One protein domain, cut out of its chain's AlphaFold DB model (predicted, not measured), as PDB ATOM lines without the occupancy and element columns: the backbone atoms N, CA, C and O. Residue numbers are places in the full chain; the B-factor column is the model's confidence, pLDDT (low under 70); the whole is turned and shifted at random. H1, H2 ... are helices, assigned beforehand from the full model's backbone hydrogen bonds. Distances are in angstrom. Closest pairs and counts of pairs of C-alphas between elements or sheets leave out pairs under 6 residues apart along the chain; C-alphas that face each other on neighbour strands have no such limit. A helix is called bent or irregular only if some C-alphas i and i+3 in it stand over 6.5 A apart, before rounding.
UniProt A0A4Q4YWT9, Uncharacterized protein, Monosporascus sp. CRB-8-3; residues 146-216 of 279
ATOM      1  N   GLN A 146     -27.806  -6.984  55.399       96.62
ATOM      2  CA  GLN A 146     -28.380  -5.680  55.063       96.62
ATOM      3  C   GLN A 146     -27.759  -5.100  53.787       96.62
ATOM      4  O   GLN A 146     -28.483  -4.594  52.936       96.62
ATOM      5  N   LEU A 147     -26.435  -5.206  53.618       97.50
ATOM      6  CA  LEU A 147     -25.741  -4.716  52.427       97.50
ATOM      7  C   LEU A 147     -26.234  -5.429  51.163       97.50
ATOM      8  O   LEU A 147     -26.529  -4.761  50.169       97.50
ATOM      9  N   ARG A 148     -26.367  -6.763  51.210       97.25
ATOM     10  CA  ARG A 148     -26.935  -7.552  50.107       97.25
ATOM     11  C   ARG A 148     -28.306  -7.029  49.714       97.25
ATOM     12  O   ARG A 148     -28.509  -6.682  48.552       97.25
ATOM     13  N   GLU A 149     -29.224  -6.964  50.677       96.69
ATOM     14  CA  GLU A 149     -30.595  -6.557  50.387       96.69
ATOM     15  C   GLU A 149     -30.631  -5.136  49.837       96.69
ATOM     16  O   GLU A 149     -31.292  -4.901  48.838       96.69
ATOM     17  N   LYS A 150     -29.861  -4.201  50.402       97.38
ATOM     18  CA  LYS A 150     -29.845  -2.808  49.942       97.38
ATOM     19  C   LYS A 150     -29.334  -2.650  48.514       97.38
ATOM     20  O   LYS A 150     -29.910  -1.873  47.753       97.38
ATOM     21  N   ILE A 151     -28.305  -3.401  48.120       98.12
ATOM     22  CA  ILE A 151     -27.815  -3.407  46.734       98.12
ATOM     23  C   ILE A 151     -28.893  -3.949  45.787       98.12
ATOM     24  O   ILE A 151     -29.166  -3.337  44.752       98.12
ATOM     25  N   VAL A 152     -29.522  -5.073  46.140       97.06
ATOM     26  CA  VAL A 152     -30.542  -5.720  45.300       97.06
ATOM     27  C   VAL A 152     -31.810  -4.867  45.212       97.06
ATOM     28  O   VAL A 152     -32.265  -4.559  44.111       97.06
ATOM     29  N   THR A 153     -32.350  -4.393  46.337       95.56
ATOM     30  CA  THR A 153     -33.595  -3.612  46.356       95.56
ATOM     31  C   THR A 153     -33.428  -2.231  45.739       95.56
ATOM     32  O   THR A 153     -34.388  -1.717  45.167       95.56
ATOM     33  N   ALA A 154     -32.237  -1.620  45.801       97.50
ATOM     34  CA  ALA A 154     -31.969  -0.377  45.079       97.50
ATOM     35  C   ALA A 154     -32.192  -0.551  43.567       97.50
ATOM     36  O   ALA A 154     -32.842   0.289  42.943       97.50
ATOM     37  N   TYR A 155     -31.726  -1.669  42.999       98.00
ATOM     38  CA  TYR A 155     -31.940  -2.000  41.593       98.00
ATOM     39  C   TYR A 155     -33.414  -2.271  41.273       98.00
ATOM     40  O   TYR A 155     -33.957  -1.691  40.333       98.00
ATOM     41  N   GLU A 156     -34.093  -3.079  42.089       95.88
ATOM     42  CA  GLU A 156     -35.525  -3.371  41.924       95.88
ATOM     43  C   GLU A 156     -36.398  -2.108  41.991       95.88
ATOM     44  O   GLU A 156     -37.442  -2.021  41.344       95.88
ATOM     45  N   ARG A 157     -35.966  -1.107  42.768       95.75
ATOM     46  CA  ARG A 157     -36.681   0.154  43.008       95.75
ATOM     47  C   ARG A 157     -36.136   1.323  42.194       95.75
ATOM     48  O   ARG A 157     -36.434   2.476  42.531       95.75
ATOM     49  N   GLN A 158     -35.358   1.053  41.149       95.19
ATOM     50  CA  GLN A 158     -34.764   2.079  40.295       95.19
ATOM     51  C   GLN A 158     -35.793   3.118  39.816       95.19
ATOM     52  O   GLN A 158     -36.923   2.799  39.446       95.19
ATOM     53  N   GLY A 159     -35.400   4.389  39.838       93.31
ATOM     54  CA  GLY A 159     -36.239   5.539  39.505       93.31
ATOM     55  C   GLY A 159     -37.114   6.046  40.656       93.31
ATOM     56  O   GLY A 159     -37.747   7.092  40.512       93.31
ATOM     57  N   SER A 160     -37.156   5.355  41.800       95.19
ATOM     58  CA  SER A 160     -37.933   5.785  42.968       95.19
ATOM     59  C   SER A 160     -37.100   6.590  43.971       95.19
ATOM     60  O   SER A 160     -35.880   6.481  44.044       95.19
ATOM     61  N   ASN A 161     -37.770   7.340  44.851       90.56
ATOM     62  CA  ASN A 161     -37.095   7.982  45.987       90.56
ATOM     63  C   ASN A 161     -36.432   6.968  46.939       90.56
ATOM     64  O   ASN A 161     -35.477   7.321  47.629       90.56
ATOM     65  N   LYS A 162     -36.931   5.724  46.978       93.12
ATOM     66  CA  LYS A 162     -36.399   4.657  47.832       93.12
ATOM     67  C   LYS A 162     -35.100   4.062  47.280       93.12
ATOM     68  O   LYS A 162     -34.275   3.677  48.095       93.12
ATOM     69  N   GLU A 163     -34.863   4.101  45.960       96.62
ATOM     70  CA  GLU A 163     -33.559   3.749  45.353       96.62
ATOM     71  C   GLU A 163     -32.433   4.525  46.035       96.62
ATOM     72  O   GLU A 163     -31.462   3.939  46.501       96.62
ATOM     73  N   ARG A 164     -32.576   5.854  46.135       95.56
ATOM     74  CA  ARG A 164     -31.537   6.706  46.721       95.56
ATOM     75  C   ARG A 164     -31.253   6.326  48.170       95.56
ATOM     76  O   ARG A 164     -30.094   6.179  48.521       95.56
ATOM     77  N   THR A 165     -32.297   6.142  48.977       94.44
ATOM     78  CA  THR A 165     -32.140   5.725  50.375       94.44
ATOM     79  C   THR A 165     -31.471   4.358  50.491       94.44
ATOM     80  O   THR A 165     -30.619   4.189  51.352       94.44
ATOM     81  N   ASP A 166     -31.825   3.401  49.630       96.81
ATOM     82  CA  ASP A 166     -31.210   2.074  49.647       96.81
ATOM     83  C   ASP A 166     -29.723   2.132  49.241       96.81
ATOM     84  O   ASP A 166     -28.893   1.498  49.887       96.81
ATOM     85  N   LEU A 167     -29.361   2.961  48.254       97.50
ATOM     86  CA  LEU A 167     -27.963   3.210  47.878       97.50
ATOM     87  C   LEU A 167     -27.162   3.892  49.000       97.50
ATOM     88  O   LEU A 167     -26.048   3.461  49.283       97.50
ATOM     89  N   ASP A 168     -27.725   4.921  49.641       95.62
ATOM     90  CA  ASP A 168     -27.072   5.634  50.750       95.62
ATOM     91  C   ASP A 168     -26.870   4.703  51.960       95.62
ATOM     92  O   ASP A 168     -25.828   4.724  52.614       95.62
ATOM     93  N   ASP A 169     -27.857   3.850  52.255       96.06
ATOM     94  CA  ASP A 169     -27.740   2.830  53.296       96.06
ATOM     95  C   ASP A 169     -26.650   1.804  52.956       96.06
ATOM     96  O   ASP A 169     -25.837   1.479  53.821       96.06
ATOM     97  N   ALA A 170     -26.594   1.327  51.710       97.44
ATOM     98  CA  ALA A 170     -25.558   0.399  51.265       97.44
ATOM     99  C   ALA A 170     -24.146   1.002  51.353       97.44
ATOM    100  O   ALA A 170     -23.238   0.308  51.800       97.44
ATOM    101  N   GLU A 171     -23.946   2.275  50.996       96.44
ATOM    102  CA  GLU A 171     -22.636   2.931  51.133       96.44
ATOM    103  C   GLU A 171     -22.147   2.961  52.580       96.44
ATOM    104  O   GLU A 171     -20.996   2.627  52.835       96.44
ATOM    105  N   VAL A 172     -23.026   3.280  53.530       95.50
ATOM    106  CA  VAL A 172     -22.670   3.275  54.957       95.50
ATOM    107  C   VAL A 172     -22.379   1.857  55.455       95.50
ATOM    108  O   VAL A 172     -21.473   1.650  56.257       95.50
ATOM    109  N   LEU A 173     -23.128   0.859  54.983       96.25
ATOM    110  CA  LEU A 173     -22.926  -0.535  55.387       96.25
ATOM    111  C   LEU A 173     -21.592  -1.111  54.894       96.25
ATOM    112  O   LEU A 173     -21.062  -2.015  55.539       96.25
ATOM    113  N   LEU A 174     -21.019  -0.587  53.806       96.12
ATOM    114  CA  LEU A 174     -19.708  -1.026  53.321       96.12
ATOM    115  C   LEU A 174     -18.595  -0.852  54.364       96.12
ATOM    116  O   LEU A 174     -17.668  -1.660  54.380       96.12
ATOM    117  N   ASP A 175     -18.699   0.139  55.250       93.56
ATOM    118  CA  ASP A 175     -17.714   0.373  56.315       93.56
ATOM    119  C   ASP A 175     -17.781  -0.676  57.438       93.56
ATOM    120  O   ASP A 175     -16.835  -0.826  58.212       93.56
ATOM    121  N   LEU A 176     -18.891  -1.410  57.538       93.38
ATOM    122  CA  LEU A 176     -19.139  -2.388  58.601       93.38
ATOM    123  C   LEU A 176     -18.913  -3.835  58.168       93.38
ATOM    124  O   LEU A 176     -18.698  -4.709  59.009       93.38
ATOM    125  N   VAL A 177     -19.005  -4.105  56.869       94.38
ATOM    126  CA  VAL A 177     -18.869  -5.454  56.320       94.38
ATOM    127  C   VAL A 177     -17.387  -5.823  56.218       94.38
ATOM    128  O   VAL A 177     -16.541  -5.000  55.859       94.38
ATOM    129  N   GLN A 178     -17.050  -7.067  56.553       91.06
ATOM    130  CA  GLN A 178     -15.689  -7.593  56.404       91.06
ATOM    131  C   GLN A 178     -15.317  -7.778  54.925       91.06
ATOM    132  O   GLN A 178     -16.173  -7.768  54.043       91.06
ATOM    133  N   ASP A 179     -14.031  -7.928  54.628       87.75
ATOM    134  CA  ASP A 179     -13.591  -8.103  53.242       87.75
ATOM    135  C   ASP A 179     -13.972  -9.483  52.689       87.75
ATOM    136  O   ASP A 179     -13.854 -10.496  53.376       87.75
ATOM    137  N   ASN A 180     -14.383  -9.517  51.421       83.12
ATOM    138  CA  ASN A 180     -14.680 -10.709  50.622       83.12
ATOM    139  C   ASN A 180     -15.727 -11.666  51.225       83.12
ATOM    140  O   ASN A 180     -15.695 -12.864  50.949       83.12
ATOM    141  N   VAL A 181     -16.671 -11.162  52.027       88.50
ATOM    142  CA  VAL A 181     -17.689 -12.006  52.686       88.50
ATOM    143  C   VAL A 181     -19.012 -12.109  51.929       88.50
ATOM    144  O   VAL A 181     -19.830 -12.962  52.267       88.50
ATOM    145  N   LEU A 182     -19.253 -11.260  50.922       93.69
ATOM    146  CA  LEU A 182     -20.544 -11.195  50.237       93.69
ATOM    147  C   LEU A 182     -20.449 -11.609  48.761       93.69
ATOM    148  O   LEU A 182     -19.906 -10.879  47.939       93.69
ATOM    149  N   ASP A 183     -21.032 -12.753  48.405       94.62
ATOM    150  CA  ASP A 183     -21.142 -13.220  47.016       94.62
ATOM    151  C   ASP A 183     -22.427 -12.690  46.356       94.62
ATOM    152  O   ASP A 183     -23.534 -12.984  46.809       94.62
ATOM    153  N   LEU A 184     -22.270 -11.910  45.280       96.38
ATOM    154  CA  LEU A 184     -23.359 -11.380  44.449       96.38
ATOM    155  C   LEU A 184     -23.214 -11.789  42.976       96.38
ATOM    156  O   LEU A 184     -23.638 -11.061  42.076       96.38
ATOM    157  N   THR A 185     -22.627 -12.954  42.704       96.31
ATOM    158  CA  THR A 185     -22.512 -13.522  41.348       96.31
ATOM    159  C   THR A 185     -23.861 -13.698  40.651       96.31
ATOM    160  O   THR A 185     -23.942 -13.551  39.439       96.31
ATOM    161  N   GLN A 186     -24.946 -13.932  41.395       95.38
ATOM    162  CA  GLN A 186     -26.303 -14.044  40.839       95.38
ATOM    163  C   GLN A 186     -27.046 -12.699  40.723       95.38
ATOM    164  O   GLN A 186     -28.188 -12.661  40.270       95.38
ATOM    165  N   HIS A 187     -26.413 -11.587  41.111       96.94
ATOM    166  CA  HIS A 187     -27.018 -10.251  41.150       96.94
ATOM    167  C   HIS A 187     -26.186  -9.209  40.385       96.94
ATOM    168  O   HIS A 187     -26.102  -8.045  40.783       96.94
ATOM    169  N   GLU A 188     -25.571  -9.609  39.269       98.25
ATOM    170  CA  GLU A 188     -24.660  -8.760  38.489       98.25
ATOM    171  C   GLU A 188     -25.281  -7.419  38.077       98.25
ATOM    172  O   GLU A 188     -24.618  -6.383  38.130       98.25
ATOM    173  N   GLU A 189     -26.556  -7.409  37.684       98.44
ATOM    174  CA  GLU A 189     -27.254  -6.181  37.291       98.44
ATOM    175  C   GLU A 189     -27.388  -5.201  38.459       98.44
ATOM    176  O   GLU A 189     -27.155  -4.004  38.282       98.44
ATOM    177  N   ALA A 190     -27.669  -5.703  39.663       98.38
ATOM    178  CA  ALA A 190     -27.759  -4.880  40.861       98.38
ATOM    179  C   ALA A 190     -26.391  -4.304  41.253       98.38
ATOM    180  O   ALA A 190     -26.268  -3.109  41.530       98.38
ATOM    181  N   VAL A 191     -25.331  -5.116  41.179       98.50
ATOM    182  CA  VAL A 191     -23.955  -4.647  41.413       98.50
ATOM    183  C   VAL A 191     -23.558  -3.597  40.370       98.50
ATOM    184  O   VAL A 191     -22.982  -2.563  40.714       98.50
ATOM    185  N   ARG A 192     -23.901  -3.815  39.092       98.56
ATOM    186  CA  ARG A 192     -23.638  -2.868  37.996       98.56
ATOM    187  C   ARG A 192     -24.395  -1.558  38.193       98.56
ATOM    188  O   ARG A 192     -23.828  -0.484  37.977       98.56
ATOM    189  N   HIS A 193     -25.646  -1.641  38.628       98.50
ATOM    190  CA  HIS A 193     -26.460  -0.489  38.978       98.50
ATOM    191  C   HIS A 193     -25.809   0.315  40.113       98.50
ATOM    192  O   HIS A 193     -25.573   1.514  39.942       98.50
ATOM    193  N   PHE A 194     -25.414  -0.342  41.210       98.50
ATOM    194  CA  PHE A 194     -24.755   0.313  42.342       98.50
ATOM    195  C   PHE A 194     -23.493   1.069  41.910       98.50
ATOM    196  O   PHE A 194     -23.390   2.271  42.140       98.50
ATOM    197  N   VAL A 195     -22.552   0.418  41.211       98.06
ATOM    198  CA  VAL A 195     -21.295   1.080  40.797       98.06
ATOM    199  C   VAL A 195     -21.513   2.203  39.784       98.06
ATOM    200  O   VAL A 195     -20.703   3.124  39.714       98.06
ATOM    201  N   THR A 196     -22.599   2.151  39.007       97.94
ATOM    202  CA  THR A 196     -22.971   3.228  38.080       97.94
ATOM    203  C   THR A 196     -23.491   4.447  38.840       97.94
ATOM    204  O   THR A 196     -23.161   5.581  38.500       97.94
ATOM    205  N   LYS A 197     -24.294   4.226  39.887       98.12
ATOM    206  CA  LYS A 197     -24.906   5.289  40.697       98.12
ATOM    207  C   LYS A 197     -23.986   5.829  41.791       98.12
ATOM    208  O   LYS A 197     -24.186   6.963  42.225       98.12
ATOM    209  N   ARG A 198     -23.016   5.029  42.238       97.56
ATOM    210  CA  ARG A 198     -22.033   5.326  43.292       97.56
ATOM    211  C   ARG A 198     -20.614   4.953  42.842       97.56
ATOM    212  O   ARG A 198     -19.975   4.082  43.433       97.56
ATOM    213  N   PRO A 199     -20.075   5.611  41.799       96.75
ATOM    214  CA  PRO A 199     -18.751   5.279  41.272       96.75
ATOM    215  C   PRO A 199     -17.627   5.478  42.300       96.75
ATOM    216  O   PRO A 199     -16.648   4.734  42.272       96.75
ATOM    217  N   GLY A 200     -17.781   6.428  43.234       95.44
ATOM    218  CA  GLY A 200     -16.822   6.661  44.321       95.44
ATOM    219  C   GLY A 200     -16.661   5.461  45.260       95.44
ATOM    220  O   GLY A 200     -15.557   5.181  45.715       95.44
ATOM    221  N   SER A 201     -17.728   4.685  45.446       96.38
ATOM    222  CA  SER A 201     -17.760   3.524  46.342       96.38
ATOM    223  C   SER A 201     -17.337   2.224  45.658       96.38
ATOM    224  O   SER A 201     -17.273   1.179  46.300       96.38
ATOM    225  N   ARG A 202     -16.982   2.257  44.361       95.69
ATOM    226  CA  ARG A 202     -16.589   1.057  43.604       95.69
ATOM    227  C   ARG A 202     -15.424   0.308  44.248       95.69
ATOM    228  O   ARG A 202     -15.471  -0.914  44.302       95.69
ATOM    229  N   ARG A 203     -14.369   1.004  44.693       94.31
ATOM    230  CA  ARG A 203     -13.186   0.339  45.277       94.31
ATOM    231  C   ARG A 203     -13.511  -0.324  46.604       94.31
ATOM    232  O   ARG A 203     -13.143  -1.475  46.790       94.31
ATOM    233  N   LEU A 204     -14.255   0.361  47.466       95.31
ATOM    234  CA  LEU A 204     -14.701  -0.222  48.720       95.31
ATOM    235  C   LEU A 204     -15.608  -1.434  48.462       95.31
ATOM    236  O   LEU A 204     -15.364  -2.499  49.011       95.31
ATOM    237  N   LEU A 205     -16.554  -1.334  47.523       96.81
ATOM    238  CA  LEU A 205     -17.392  -2.463  47.114       96.81
ATOM    239  C   LEU A 205     -16.569  -3.662  46.614       96.81
ATOM    240  O   LEU A 205     -16.880  -4.791  46.973       96.81
ATOM    241  N   GLN A 206     -15.504  -3.436  45.835       95.81
ATOM    242  CA  GLN A 206     -14.601  -4.501  45.368       95.81
ATOM    243  C   GLN A 206     -13.867  -5.233  46.495       95.81
ATOM    244  O   GLN A 206     -13.406  -6.346  46.268       95.81
ATOM    245  N   LEU A 207     -13.711  -4.613  47.668       95.50
ATOM    246  CA  LEU A 207     -13.143  -5.285  48.834       95.50
ATOM    247  C   LEU A 207     -14.170  -6.161  49.544       95.50
ATOM    248  O   LEU A 207     -13.789  -7.145  50.159       95.50
ATOM    249  N   LYS A 208     -15.458  -5.806  49.491       95.50
ATOM    250  CA  LYS A 208     -16.517  -6.464  50.278       95.50
ATOM    251  C   LYS A 208     -17.275  -7.531  49.492       95.50
ATOM    252  O   LYS A 208     -17.706  -8.528  50.068       95.50
ATOM    253  N   VAL A 209     -17.453  -7.307  48.189       96.56
ATOM    254  CA  VAL A 209     -18.344  -8.082  47.323       96.56
ATOM    255  C   VAL A 209     -17.573  -8.869  46.271       96.56
ATOM    256  O   VAL A 209     -16.854  -8.302  45.446       96.56
ATOM    257  N   TYR A 210     -17.832 -10.172  46.224       95.94
ATOM    258  CA  TYR A 210     -17.430 -11.049  45.137       95.94
ATOM    259  C   TYR A 210     -18.484 -11.027  44.019       95.94
ATOM    260  O   TYR A 210     -19.599 -11.522  44.165       95.94
ATOM    261  N   CYS A 211     -18.139 -10.400  42.893       97.00
ATOM    262  CA  CYS A 211     -18.961 -10.355  41.679       97.00
ATOM    263  C   CYS A 211     -18.050 -10.106  40.456       97.00
ATOM    264  O   CYS A 211     -17.997  -8.988  39.926       97.00
ATOM    265  N   PRO A 212     -17.256 -11.108  40.029       95.25
ATOM    266  CA  PRO A 212     -16.156 -10.918  39.080       95.25
ATOM    267  C   PRO A 212     -16.592 -10.344  37.727       95.25
ATOM    268  O   PRO A 212     -15.887  -9.502  37.170       95.25
ATOM    269  N   ALA A 213     -17.792 -10.685  37.245       96.12
ATOM    270  CA  ALA A 213     -18.352 -10.154  35.998       96.12
ATOM    271  C   ALA A 213     -18.533  -8.618  35.984       96.12
ATOM    272  O   ALA A 213     -18.622  -7.999  34.919       96.12
ATOM    273  N   VAL A 214     -18.588  -7.976  37.158       97.31
ATOM    274  CA  VAL A 214     -18.769  -6.519  37.302       97.31
ATOM    275  C   VAL A 214     -17.560  -5.848  37.961       97.31
ATOM    276  O   VAL A 214     -17.197  -4.710  37.624       97.31
ATOM    277  N   LEU A 215     -16.940  -6.529  38.923       95.69
ATOM    278  CA  LEU A 215     -15.929  -5.986  39.829       95.69
ATOM    279  C   LEU A 215     -14.503  -6.472  39.518       95.69
ATOM    280  O   LEU A 215     -13.538  -5.849  39.983       95.69
ATOM    281  N   GLY A 216     -14.361  -7.490  38.664       93.12
ATOM    282  CA  GLY A 216     -13.109  -8.210  38.438       93.12
ATOM    283  C   GLY A 216     -12.746  -9.115  39.616       93.12
ATOM    284  O   GLY A 216     -13.504  -9.222  40.580       93.12
TER     285      GLY A 216
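What this domain is: This is residues 146 to 216 of the 279 residues of an uncharacterized protein of Monosporascus sp. CRB-8-3 (UniProt A0A4Q4YWT9). A hairpin of H1 and H2 makes one end, and H3 lies crosswise to H1. H4 folds back from H3 toward the other end, where short H5 packs on H3. The printed part, 71 residues with five named helices and no named strand, is all helix and compact, with a radius of gyration of the C-alphas of 10.6 A and spans of 29 by 23 by 20 A.

Where its parts are: H1, residues 146 to 156, begins at C-alpha (-28.380, -5.680, 55.063) and measures 15.1 A. H2, 161 to 173, and H3, 185 to 197, each measure 19.0 A. H4, 199 to 208, measures 15.0 A. H5, 212 to 215, ends at C-alpha (-15.929, -5.986, 39.829). H3 and H4 are irregular: C-alphas 186 and 189 are 8.7 A apart, 200 and 203 7.4 A.

How they stand to each other: H1 and H2, a hairpin, touch at a shallow tilt of 27 degrees, opposite ways; their closest C-alphas, Ala 154 and Glu 163, are 4.4 A apart. H1 touches H3, about perpendicular at 75 degrees, closest at C-alphas Tyr 155 and Ala 190, 5.1 A. H3 touches H5, closest at C-alphas Arg 192 and Val 214, 6.1 A. H4 is close but not clearly touching H3, closest at C-alphas Val 195 and Arg 202, 5.5 A. O i to N i+4 pairs within hydrogen-bond range number 6 of 7 in H1, 8 of 9 in H2, 7 of 9 in H3 and 4 of 6 in H4; H5 is too short for one.

The domain as a whole: The farthest C-alphas, Asn 161 and Gly 216, are 29.9 A apart. The H2 to H3 link is long; the printed part has no cut, and no printed residue is under 70 in pLDDT.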